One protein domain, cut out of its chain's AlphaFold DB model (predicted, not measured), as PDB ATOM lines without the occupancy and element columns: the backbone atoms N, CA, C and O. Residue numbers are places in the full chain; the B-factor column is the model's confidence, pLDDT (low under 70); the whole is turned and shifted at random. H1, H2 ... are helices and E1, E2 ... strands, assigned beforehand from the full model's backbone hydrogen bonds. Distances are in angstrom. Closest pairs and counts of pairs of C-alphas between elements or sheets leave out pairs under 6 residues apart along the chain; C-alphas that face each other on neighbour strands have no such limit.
ATOM      1  N   ARG A  47      55.388 -52.099   3.503       90.19
ATOM      2  CA  ARG A  47      55.530 -53.480   2.999       90.19
ATOM      3  C   ARG A  47      55.601 -54.508   4.123       90.19
ATOM      4  O   ARG A  47      54.965 -55.551   4.046       90.19
ATOM      5  N   THR A  48      56.385 -54.214   5.155       92.50
ATOM      6  CA  THR A  48      56.551 -55.110   6.304       92.50
ATOM      7  C   THR A  48      55.247 -55.243   7.083       92.50
ATOM      8  O   THR A  48      54.869 -56.338   7.486       92.50
ATOM      9  N   SER A  49      54.528 -54.135   7.260       92.50
ATOM     10  CA  SER A  49      53.246 -54.116   7.972       92.50
ATOM     11  C   SER A  49      52.159 -54.862   7.209       92.50
ATOM     12  O   SER A  49      51.405 -55.611   7.817       92.50
ATOM     13  N   ASP A  50      52.130 -54.709   5.885       90.50
ATOM     14  CA  ASP A  50      51.254 -55.460   4.990       90.50
ATOM     15  C   ASP A  50      51.490 -56.973   5.102       90.50
ATOM     16  O   ASP A  50      50.565 -57.734   5.373       90.50
ATOM     17  N   PHE A  51      52.750 -57.406   5.023       90.19
ATOM     18  CA  PHE A  51      53.102 -58.811   5.216       90.19
ATOM     19  C   PHE A  51      52.700 -59.330   6.606       90.19
ATOM     20  O   PHE A  51      52.103 -60.400   6.725       90.19
ATOM     21  N   ASN A  52      52.995 -58.567   7.662       92.50
ATOM     22  CA  ASN A  52      52.641 -58.939   9.031       92.50
ATOM     23  C   ASN A  52      51.121 -59.067   9.219       92.50
ATOM     24  O   ASN A  52      50.665 -59.974   9.914       92.50
ATOM     25  N   GLU A  53      50.333 -58.185   8.603       92.88
ATOM     26  CA  GLU A  53      48.872 -58.218   8.662       92.88
ATOM     27  C   GLU A  53      48.318 -59.493   8.022       92.88
ATOM     28  O   GLU A  53      47.546 -60.214   8.665       92.88
ATOM     29  N   VAL A  54      48.794 -59.829   6.820       90.38
ATOM     30  CA  VAL A  54      48.392 -61.038   6.093       90.38
ATOM     31  C   VAL A  54      48.741 -62.291   6.881       90.38
ATOM     32  O   VAL A  54      47.908 -63.184   7.025       90.38
ATOM     33  N   VAL A  55      49.952 -62.362   7.439       90.19
ATOM     34  CA  VAL A  55      50.383 -63.506   8.256       90.19
ATOM     35  C   VAL A  55      49.471 -63.692   9.469       90.19
ATOM     36  O   VAL A  55      49.111 -64.824   9.796       90.19
ATOM     37  N   LEU A  56      49.061 -62.602  10.122       91.88
ATOM     38  CA  LEU A  56      48.130 -62.674  11.246       91.88
ATOM     39  C   LEU A  56      46.732 -63.118  10.807       91.88
ATOM     40  O   LEU A  56      46.134 -63.937  11.495       91.88
ATOM     41  N   ARG A  57      46.222 -62.642   9.664       89.81
ATOM     42  CA  ARG A  57      44.935 -63.115   9.122       89.81
ATOM     43  C   ARG A  57      44.979 -64.601   8.774       89.81
ATOM     44  O   ARG A  57      44.071 -65.336   9.142       89.81
ATOM     45  N   VAL A  58      46.057 -65.074   8.149       87.25
ATOM     46  CA  VAL A  58      46.262 -66.509   7.887       87.25
ATOM     47  C   VAL A  58      46.298 -67.311   9.191       87.25
ATOM     48  O   VAL A  58      45.739 -68.403   9.253       87.25
ATOM     49  N   ASN A  59      46.929 -66.780  10.243       89.00
ATOM     50  CA  ASN A  59      46.951 -67.425  11.555       89.00
ATOM     51  C   ASN A  59      45.549 -67.508  12.180       89.00
ATOM     52  O   ASN A  59      45.175 -68.565  12.686       89.00
ATOM     53  N   ASP A  60      44.769 -66.426  12.097       88.12
ATOM     54  CA  ASP A  60      43.389 -66.385  12.588       88.12
ATOM     55  C   ASP A  60      42.524 -67.437  11.862       88.12
ATOM     56  O   ASP A  60      41.859 -68.235  12.524       88.12
ATOM     57  N   LEU A  61      42.646 -67.551  10.531       84.31
ATOM     58  CA  LEU A  61      41.975 -68.600   9.743       84.31
ATOM     59  C   LEU A  61      42.383 -70.015  10.189       84.31
ATOM     60  O   LEU A  61      41.548 -70.900  10.338       84.31
ATOM     61  N   GLN A  62      43.669 -70.256  10.453       82.31
ATOM     62  CA  GLN A  62      44.116 -71.566  10.946       82.31
ATOM     63  C   GLN A  62      43.556 -71.901  12.334       82.31
ATOM     64  O   GLN A  62      43.353 -73.072  12.653       82.31
ATOM     65  N   LYS A  63      43.332 -70.890  13.178       83.81
ATOM     66  CA  LYS A  63      42.886 -71.065  14.561       83.81
ATOM     67  C   LYS A  63      41.379 -71.273  14.683       83.81
ATOM     68  O   LYS A  63      40.950 -71.981  15.594       83.81
ATOM     69  N   ASP A  64      40.594 -70.679  13.790       74.94
ATOM     70  CA  ASP A  64      39.134 -70.686  13.891       74.94
ATOM     71  C   ASP A  64      38.508 -72.080  13.706       74.94
ATOM     72  O   ASP A  64      37.334 -72.253  14.020       74.94
ATOM     73  N   ASN A  65      39.275 -73.109  13.299       62.78
ATOM     74  CA  ASN A  65      38.835 -74.515  13.161       62.78
ATOM     75  C   ASN A  65      37.554 -74.710  12.320       62.78
ATOM     76  O   ASN A  65      36.982 -75.800  12.298       62.78
ATOM     77  N   VAL A  66      37.100 -73.666  11.627       66.94
ATOM     78  CA  VAL A  66      36.092 -73.748  10.575       66.94
ATOM     79  C   VAL A  66      36.703 -74.539   9.414       66.94
ATOM     80  O   VAL A  66      37.921 -74.686   9.309       66.94
ATOM     81  N   ASN A 164      41.847 -55.908   8.263       88.88
ATOM     82  CA  ASN A 164      41.599 -55.153   9.487       88.88
ATOM     83  C   ASN A 164      42.420 -53.861   9.488       88.88
ATOM     84  O   ASN A 164      43.592 -53.845   9.871       88.88
ATOM     85  N   LEU A 165      41.772 -52.756   9.109       91.19
ATOM     86  CA  LEU A 165      42.407 -51.440   9.006       91.19
ATOM     87  C   LEU A 165      43.082 -50.987  10.316       91.19
ATOM     88  O   LEU A 165      44.175 -50.434  10.278       91.19
ATOM     89  N   GLN A 166      42.470 -51.240  11.479       91.25
ATOM     90  CA  GLN A 166      43.051 -50.851  12.772       91.25
ATOM     91  C   GLN A 166      44.281 -51.693  13.128       91.25
ATOM     92  O   GLN A 166      45.262 -51.172  13.659       91.25
ATOM     93  N   ARG A 167      44.242 -52.995  12.828       92.12
ATOM     94  CA  ARG A 167      45.385 -53.895  13.021       92.12
ATOM     95  C   ARG A 167      46.546 -53.474  12.126       92.12
ATOM     96  O   ARG A 167      47.662 -53.354  12.627       92.12
ATOM     97  N   TYR A 168      46.276 -53.214  10.848       93.44
ATOM     98  CA  TYR A 168      47.279 -52.712   9.913       93.44
ATOM     99  C   TYR A 168      47.911 -51.410  10.419       93.44
ATOM    100  O   TYR A 168      49.131 -51.313  10.501       93.44
ATOM    101  N   ASP A 169      47.097 -50.433  10.821       93.75
ATOM    102  CA  ASP A 169      47.566 -49.129  11.301       93.75
ATOM    103  C   ASP A 169      48.438 -49.246  12.567       93.75
ATOM    104  O   ASP A 169      49.492 -48.615  12.684       93.75
ATOM    105  N   SER A 170      48.066 -50.142  13.488       92.69
ATOM    106  CA  SER A 170      48.878 -50.448  14.670       92.69
ATOM    107  C   SER A 170      50.220 -51.092  14.306       92.69
ATOM    108  O   SER A 170      51.233 -50.767  14.932       92.69
ATOM    109  N   LEU A 171      50.243 -52.011  13.336       94.06
ATOM    110  CA  LEU A 171      51.479 -52.626  12.840       94.06
ATOM    111  C   LEU A 171      52.357 -51.584  12.149       94.06
ATOM    112  O   LEU A 171      53.545 -51.498  12.451       94.06
ATOM    113  N   LEU A 172      51.764 -50.738  11.307       94.38
ATOM    114  CA  LEU A 172      52.459 -49.657  10.621       94.38
ATOM    115  C   LEU A 172      53.105 -48.694  11.609       94.38
ATOM    116  O   LEU A 172      54.295 -48.412  11.499       94.38
ATOM    117  N   THR A 173      52.363 -48.263  12.627       93.19
ATOM    118  CA  THR A 173      52.895 -47.412  13.695       93.19
ATOM    119  C   THR A 173      54.080 -48.071  14.405       93.19
ATOM    120  O   THR A 173      55.081 -47.410  14.696       93.19
ATOM    121  N   HIS A 174      53.987 -49.374  14.679       93.56
ATOM    122  CA  HIS A 174      55.060 -50.126  15.322       93.56
ATOM    123  C   HIS A 174      56.320 -50.174  14.450       93.56
ATOM    124  O   HIS A 174      57.387 -49.759  14.903       93.56
ATOM    125  N   VAL A 175      56.188 -50.586  13.189       93.62
ATOM    126  CA  VAL A 175      57.317 -50.722  12.259       93.62
ATOM    127  C   VAL A 175      57.921 -49.355  11.915       93.62
ATOM    128  O   VAL A 175      59.140 -49.198  11.880       93.62
ATOM    129  N   MET A 176      57.106 -48.309  11.746       93.25
ATOM    130  CA  MET A 176      57.613 -46.941  11.566       93.25
ATOM    131  C   MET A 176      58.489 -46.508  12.746       93.25
ATOM    132  O   MET A 176      59.557 -45.927  12.540       93.25
ATOM    133  N   LYS A 177      58.095 -46.846  13.978       92.81
ATOM    134  CA  LYS A 177      58.894 -46.555  15.172       92.81
ATOM    135  C   LYS A 177      60.223 -47.316  15.184       92.81
ATOM    136  O   LYS A 177      61.225 -46.732  15.594       92.81
ATOM    137  N   GLU A 178      60.261 -48.559  14.704       93.44
ATOM    138  CA  GLU A 178      61.510 -49.323  14.526       93.44
ATOM    139  C   GLU A 178      62.462 -48.646  13.527       93.44
ATOM    140  O   GLU A 178      63.673 -48.612  13.742       93.44
ATOM    141  N   HIS A 179      61.917 -47.998  12.495       90.19
ATOM    142  CA  HIS A 179      62.673 -47.160  11.560       90.19
ATOM    143  C   HIS A 179      62.995 -45.745  12.090       90.19
ATOM    144  O   HIS A 179      63.455 -44.894  11.326       90.19
ATOM    145  N   ASN A 180      62.784 -45.471  13.384       90.12
ATOM    146  CA  ASN A 180      62.938 -44.151  14.018       90.12
ATOM    147  C   ASN A 180      62.041 -43.053  13.411       90.12
ATOM    148  O   ASN A 180      62.342 -41.860  13.505       90.12
ATOM    149  N   LEU A 181      60.918 -43.442  12.809       89.12
ATOM    150  CA  LEU A 181      59.929 -42.535  12.244       89.12
ATOM    151  C   LEU A 181      58.744 -42.400  13.203       89.12
ATOM    152  O   LEU A 181      57.852 -43.240  13.247       89.12
ATOM    153  N   SER A 182      58.719 -41.309  13.966       84.75
ATOM    154  CA  SER A 182      57.593 -40.946  14.838       84.75
ATOM    155  C   SER A 182      56.792 -39.808  14.207       84.75
ATOM    156  O   SER A 182      56.814 -38.676  14.693       84.75
ATOM    157  N   ILE A 183      56.141 -40.097  13.080       84.94
ATOM    158  CA  ILE A 183      55.397 -39.114  12.281       84.94
ATOM    159  C   ILE A 183      53.892 -39.392  12.399       84.94
ATOM    160  O   ILE A 183      53.489 -40.548  12.230       84.94
ATOM    161  N   PRO A 184      53.052 -38.364  12.626       87.94
ATOM    162  CA  PRO A 184      51.608 -38.508  12.490       87.94
ATOM    163  C   PRO A 184      51.252 -38.978  11.081       87.94
ATOM    164  O   PRO A 184      51.763 -38.437  10.095       87.94
ATOM    165  N   HIS A 185      50.373 -39.966  10.983       88.38
ATOM    166  CA  HIS A 185      49.898 -40.510   9.717       88.38
ATOM    167  C   HIS A 185      48.428 -40.906   9.826       88.38
ATOM    168  O   HIS A 185      47.925 -41.155  10.919       88.38
ATOM    169  N   HIS A 186      47.765 -40.959   8.674       88.75
ATOM    170  CA  HIS A 186      46.447 -41.555   8.506       88.75
ATOM    171  C   HIS A 186      46.545 -42.687   7.491       88.75
ATOM    172  O   HIS A 186      47.086 -42.492   6.399       88.75
ATOM    173  N   THR A 187      45.968 -43.830   7.833       90.19
ATOM    174  CA  THR A 187      45.799 -44.958   6.923       90.19
ATOM    175  C   THR A 187      44.395 -44.918   6.335       90.19
ATOM    176  O   THR A 187      43.411 -44.789   7.063       90.19
ATOM    177  N   LEU A 188      44.292 -45.030   5.012       89.31
ATOM    178  CA  LEU A 188      43.022 -45.063   4.291       89.31
ATOM    179  C   LEU A 188      42.810 -46.461   3.711       89.31
ATOM    180  O   LEU A 188      43.692 -46.978   3.029       89.31
ATOM    181  N   LEU A 189      41.635 -47.042   3.944       88.94
ATOM    182  CA  LEU A 189      41.189 -48.223   3.214       88.94
ATOM    183  C   LEU A 189      40.466 -47.759   1.953       88.94
ATOM    184  O   LEU A 189      39.391 -47.166   2.039       88.94
ATOM    185  N   ILE A 190      41.074 -48.007   0.799       88.81
ATOM    186  CA  ILE A 190      40.571 -47.551  -0.496       88.81
ATOM    187  C   ILE A 190      39.949 -48.731  -1.236       88.81
ATOM    188  O   ILE A 190      40.574 -49.780  -1.376       88.81
ATOM    189  N   TYR A 191      38.744 -48.532  -1.762       85.06
ATOM    190  CA  TYR A 191      38.097 -49.460  -2.679       85.06
ATOM    191  C   TYR A 191      38.039 -48.858  -4.072       85.06
ATOM    192  O   TYR A 191      37.664 -47.701  -4.243       85.06
ATOM    193  N   THR A 192      38.401 -49.655  -5.073       84.56
ATOM    194  CA  THR A 192      38.239 -49.283  -6.478       84.56
ATOM    195  C   THR A 192      37.236 -50.228  -7.113       84.56
ATOM    196  O   THR A 192      37.473 -51.432  -7.187       84.56
ATOM    197  N   GLY A 193      36.106 -49.673  -7.542       83.00
ATOM    198  CA  GLY A 193      35.020 -50.398  -8.180       83.00
ATOM    199  C   GLY A 193      34.830 -49.971  -9.628       83.00
ATOM    200  O   GLY A 193      35.312 -48.925 -10.070       83.00
ATOM    201  N   ILE A 194      34.092 -50.787 -10.371       84.88
ATOM    202  CA  ILE A 194      33.677 -50.484 -11.735       84.88
ATOM    203  C   ILE A 194      32.148 -50.438 -11.749       84.88
ATOM    204  O   ILE A 194      31.481 -51.293 -11.167       84.88
ATOM    205  N   SER A 195      31.593 -49.404 -12.378       80.06
ATOM    206  CA  SER A 195      30.156 -49.287 -12.657       80.06
ATOM    207  C   SER A 195      29.603 -50.528 -13.369       80.06
ATOM    208  O   SER A 195      30.321 -51.238 -14.070       80.06
ATOM    209  N   ALA A 196      28.305 -50.793 -13.200       77.06
ATOM    210  CA  ALA A 196      27.660 -51.997 -13.729       77.06
ATOM    211  C   ALA A 196      27.722 -52.127 -15.265       77.06
ATOM    212  O   ALA A 196      27.597 -53.229 -15.790       77.06
ATOM    213  N   ASP A 197      27.908 -51.017 -15.980       85.31
ATOM    214  CA  ASP A 197      28.087 -50.967 -17.433       85.31
ATOM    215  C   ASP A 197      29.567 -50.926 -17.858       85.31
ATOM    216  O   ASP A 197      29.876 -50.719 -19.031       85.31
ATOM    217  N   SER A 198      30.486 -51.116 -16.909       79.31
ATOM    218  CA  SER A 198      31.936 -51.070 -17.095       79.31
ATOM    219  C   SER A 198      32.483 -49.746 -17.644       79.31
ATOM    220  O   SER A 198      33.631 -49.692 -18.085       79.31
ATOM    221  N   SER A 199      31.689 -48.670 -17.632       83.69
ATOM    222  CA  SER A 199      32.034 -47.404 -18.294       83.69
ATOM    223  C   SER A 199      32.906 -46.486 -17.434       83.69
ATOM    224  O   SER A 199      33.712 -45.709 -17.946       83.69
ATOM    225  N   ILE A 200      32.742 -46.577 -16.115       80.31
ATOM    226  CA  ILE A 200      33.375 -45.710 -15.120       80.31
ATOM    227  C   ILE A 200      34.036 -46.567 -14.043       80.31
ATOM    228  O   ILE A 200      33.384 -47.425 -13.439       80.31
ATOM    229  N   VAL A 201      35.310 -46.278 -13.779       85.44
ATOM    230  CA  VAL A 201      36.041 -46.725 -12.588       85.44
ATOM    231  C   VAL A 201      35.885 -45.648 -11.519       85.44
ATOM    232  O   VAL A 201      36.130 -44.473 -11.793       85.44
ATOM    233  N   TYR A 202      35.471 -46.034 -10.316       83.88
ATOM    234  CA  TYR A 202      35.368 -45.132  -9.173       83.88
ATOM    235  C   TYR A 202      36.254 -45.624  -8.033       83.88
ATOM    236  O   TYR A 202      36.448 -46.824  -7.849       83.88
ATOM    237  N   THR A 203      36.788 -44.679  -7.269       86.31
ATOM    238  CA  THR A 203      37.620 -44.940  -6.097       86.31
ATOM    239  C   THR A 203      36.965 -44.260  -4.907       86.31
ATOM    240  O   THR A 203      36.653 -43.077  -4.999       86.31
ATOM    241  N   ASP A 204      36.744 -45.006  -3.831       85.69
ATOM    242  CA  ASP A 204      36.085 -44.523  -2.617       85.69
ATOM    243  C   ASP A 204      36.884 -44.930  -1.371       85.69
ATOM    244  O   ASP A 204      37.620 -45.924  -1.375       85.69
ATOM    245  N   THR A 205      36.743 -44.156  -0.299       88.06
ATOM    246  CA  THR A 205      37.390 -44.412   0.988       88.06
ATOM    247  C   THR A 205      36.433 -45.186   1.898       88.06
ATOM    248  O   THR A 205      35.508 -44.620   2.475       88.06
ATOM    249  N   LEU A 206      36.683 -46.483   2.090       86.19
ATOM    250  CA  LEU A 206      35.869 -47.344   2.958       86.19
ATOM    251  C   LEU A 206      36.151 -47.152   4.451       86.19
ATOM    252  O   LEU A 206      35.303 -47.449   5.290       86.19
ATOM    253  N   GLY A 207      37.350 -46.686   4.803       85.62
ATOM    254  CA  GLY A 207      37.749 -46.548   6.199       85.62
ATOM    255  C   GLY A 207      38.958 -45.646   6.388       85.62
ATOM    256  O   GLY A 207      39.777 -45.474   5.487       85.62
ATOM    257  N   ILE A 208      39.062 -45.075   7.588       88.38
ATOM    258  CA  ILE A 208      40.174 -44.219   8.005       88.38
ATOM    259  C   ILE A 208      40.655 -44.693   9.378       88.38
ATOM    260  O   ILE A 208      39.849 -44.874  10.291       88.38
ATOM    261  N   ALA A 209      41.964 -44.873   9.518       87.75
ATOM    262  CA  ALA A 209      42.661 -45.106  10.780       87.75
ATOM    263  C   ALA A 209      43.883 -44.181  10.885       87.75
ATOM    264  O   ALA A 209      44.160 -43.401   9.969       87.75
ATOM    265  N   GLY A 210      44.591 -44.246  12.007       82.81
ATOM    266  CA  GLY A 210      45.769 -43.432  12.279       82.81
ATOM    267  C   GLY A 210      45.543 -42.359  13.333       82.81
ATOM    268  O   GLY A 210      44.537 -42.320  14.046       82.81
ATOM    269  N   ASP A 211      46.535 -41.486  13.455       78.44
ATOM    270  CA  ASP A 211      46.605 -40.499  14.520       78.44
ATOM    271  C   ASP A 211      45.764 -39.256  14.207       78.44
ATOM    272  O   ASP A 211      46.032 -38.532  13.251       78.44
ATOM    273  N   SER A 212      44.831 -38.941  15.108       74.06
ATOM    274  CA  SER A 212      44.043 -37.701  15.126       74.06
ATOM    275  C   SER A 212      44.857 -36.402  15.009       74.06
ATOM    276  O   SER A 212      44.302 -35.366  14.641       74.06
ATOM    277  N   SER A 213      46.155 -36.432  15.331       81.81
ATOM    278  CA  SER A 213      47.061 -35.287  15.223       81.81
ATOM    279  C   SER A 213      47.543 -35.005  13.791       81.81
ATOM    280  O   SER A 213      48.135 -33.952  13.539       81.81
ATOM    281  N   TYR A 214      47.282 -35.903  12.833       82.75
ATOM    282  CA  TYR A 214      47.654 -35.706  11.437       82.75
ATOM    283  C   TYR A 214      46.832 -34.587  10.782       82.75
ATOM    284  O   TYR A 214      45.604 -34.635  10.693       82.75
ATOM    285  N   ILE A 215      47.535 -33.585  10.248       82.94
ATOM    286  CA  ILE A 215      46.935 -32.479   9.496       82.94
ATOM    287  C   ILE A 215      47.270 -32.669   8.009       82.94
ATOM    288  O   ILE A 215      48.440 -32.549   7.631       82.94
ATOM    289  N   PRO A 216      46.277 -32.945   7.142       81.12
ATOM    290  CA  PRO A 216      46.524 -33.156   5.722       81.12
ATOM    291  C   PRO A 216      47.053 -31.881   5.064       81.12
ATOM    292  O   PRO A 216      46.511 -30.788   5.233       81.12
ATOM    293  N   SER A 217      48.116 -32.023   4.270       80.00
ATOM    294  CA  SER A 217      48.607 -30.919   3.443       80.00
ATOM    295  C   SER A 217      47.614 -30.601   2.313       80.00
ATOM    296  O   SER A 217      46.858 -31.484   1.912       80.00
ATOM    297  N   PRO A 218      47.671 -29.413   1.684       83.31
ATOM    298  CA  PRO A 218      46.853 -29.105   0.504       83.31
ATOM    299  C   PRO A 218      47.057 -30.058  -0.685       83.31
ATOM    300  O   PRO A 218      46.266 -30.054  -1.619       83.31
ATOM    301  N   LYS A 219      48.142 -30.848  -0.679       82.62
ATOM    302  CA  LYS A 219      48.442 -31.869  -1.692       82.62
ATOM    303  C   LYS A 219      47.933 -33.263  -1.314       82.62
ATOM    304  O   LYS A 219      48.145 -34.195  -2.082       82.62
ATOM    305  N   ALA A 220      47.349 -33.432  -0.128       77.38
ATOM    306  CA  ALA A 220      46.795 -34.709   0.295       77.38
ATOM    307  C   ALA A 220      45.566 -35.026  -0.562       77.38
ATOM    308  O   ALA A 220      44.631 -34.230  -0.639       77.38
ATOM    309  N   ILE A 221      45.596 -36.181  -1.219       75.31
ATOM    310  CA  ILE A 221      44.487 -36.658  -2.036       75.31
ATOM    311  C   ILE A 221      43.465 -37.294  -1.097       75.31
ATOM    312  O   ILE A 221      43.821 -38.091  -0.230       75.31
ATOM    313  N   ARG A 222      42.203 -36.903  -1.257       68.75
ATOM    314  CA  ARG A 222      41.049 -37.564  -0.650       68.75
ATOM    315  C   ARG A 222      40.231 -38.156  -1.789       68.75
ATOM    316  O   ARG A 222      39.968 -37.433  -2.751       68.75
ATOM    317  N   TYR A 223      39.927 -39.441  -1.674       69.06
ATOM    318  CA  TYR A 223      39.063 -40.175  -2.590       69.06
ATOM    319  C   TYR A 223      37.657 -40.194  -2.008       69.06
ATOM    320  O   TYR A 223      37.554 -40.521  -0.800       69.06
TER     321      TYR A 223
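AT A GLANCE: This is residues 47 to 66 and 164 to 223 of the 223 residues of the protein "Sensor histidine kinase" of Bacteroides ovatus (UniProt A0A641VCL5). A long two-stranded hairpin, E1 and E2, forms a stem, and two helices make a loose crosspiece at its open end. H2 packs on that end with residues 165 to 173, while H1 meets H2 through residues 48 to 53, and residues 58 to 66, of which 58 to 63 belong to H1, stick out beyond it; at the other end of the stem the turn, residues 195 to 200, sticks out too, and the last stretch, residues 211 to 223, folds back beside the hairpin. The printed part has 80 residues, with two named helices and two named strands in the order H1, H2, E1, E2; the sheet, E1 - E2, is antiparallel and the class is mixed, helices and strands. The whole is loose, with a radius of gyration of the C-alphas of 16.0 A, and flat, spanning 43 by 42 by 19 A.

IN THESE COORDINATES: H1, residues 47 to 63, begins at C-alpha 47 at (55.530, -53.480, 2.999) and is 24.6 A long from first to last C-alpha. After the cut comes H2, residues 165 to 178, 20.0 A long, with C-alpha 165 at (42.407, -51.440, 9.006). E1, residues 186 to 194, is 25.5 A long. E2, residues 201 to 210, is 26.9 A long and ends at C-alpha 210 at (45.769, -43.432, 12.279).

HOW THE PARTS SIT: H1 touches H2 with residues 48 to 53 alone; the closest C-alphas are those of Ser 49 and Leu 172, 5.2 A apart. The two helices run opposite ways at a steep tilt of 49 degrees. H1 is apart from E1 and from E2. The closest C-alphas of H2 and E1 are those of Asp 169 and Thr 187, 6.3 A apart, and those of H2 and E2 are Asp 169 and Gly 210, 6.1 A apart. E1 and E2 form a hairpin of antiparallel neighbours, with 160 degrees between their N-to-C directions. Across it N 187 and O 209 are 2.8 A apart and N 202 and O 193 are 2.9 A apart, both within hydrogen-bond range. In H1 and H2 every O i to N i+4 pair is within hydrogen-bond range.

THE WHOLE: The C-alphas of Asn 65 and Pro 218, the two farthest apart, are 47.8 A apart. Residues 67 to 163 are cut out between H1 and H2, and C-alphas 66 and 164 are 19.4 A apart across the cut. The links from H2 to E1 and from E1 to E2 are short. Residues 211 to 223 hold no named element, and Tyr 223 is the chain's last residue. The mean pLDDT of the printed part is 86.0; residues 65 to 66 and 222 to 223 are under 70.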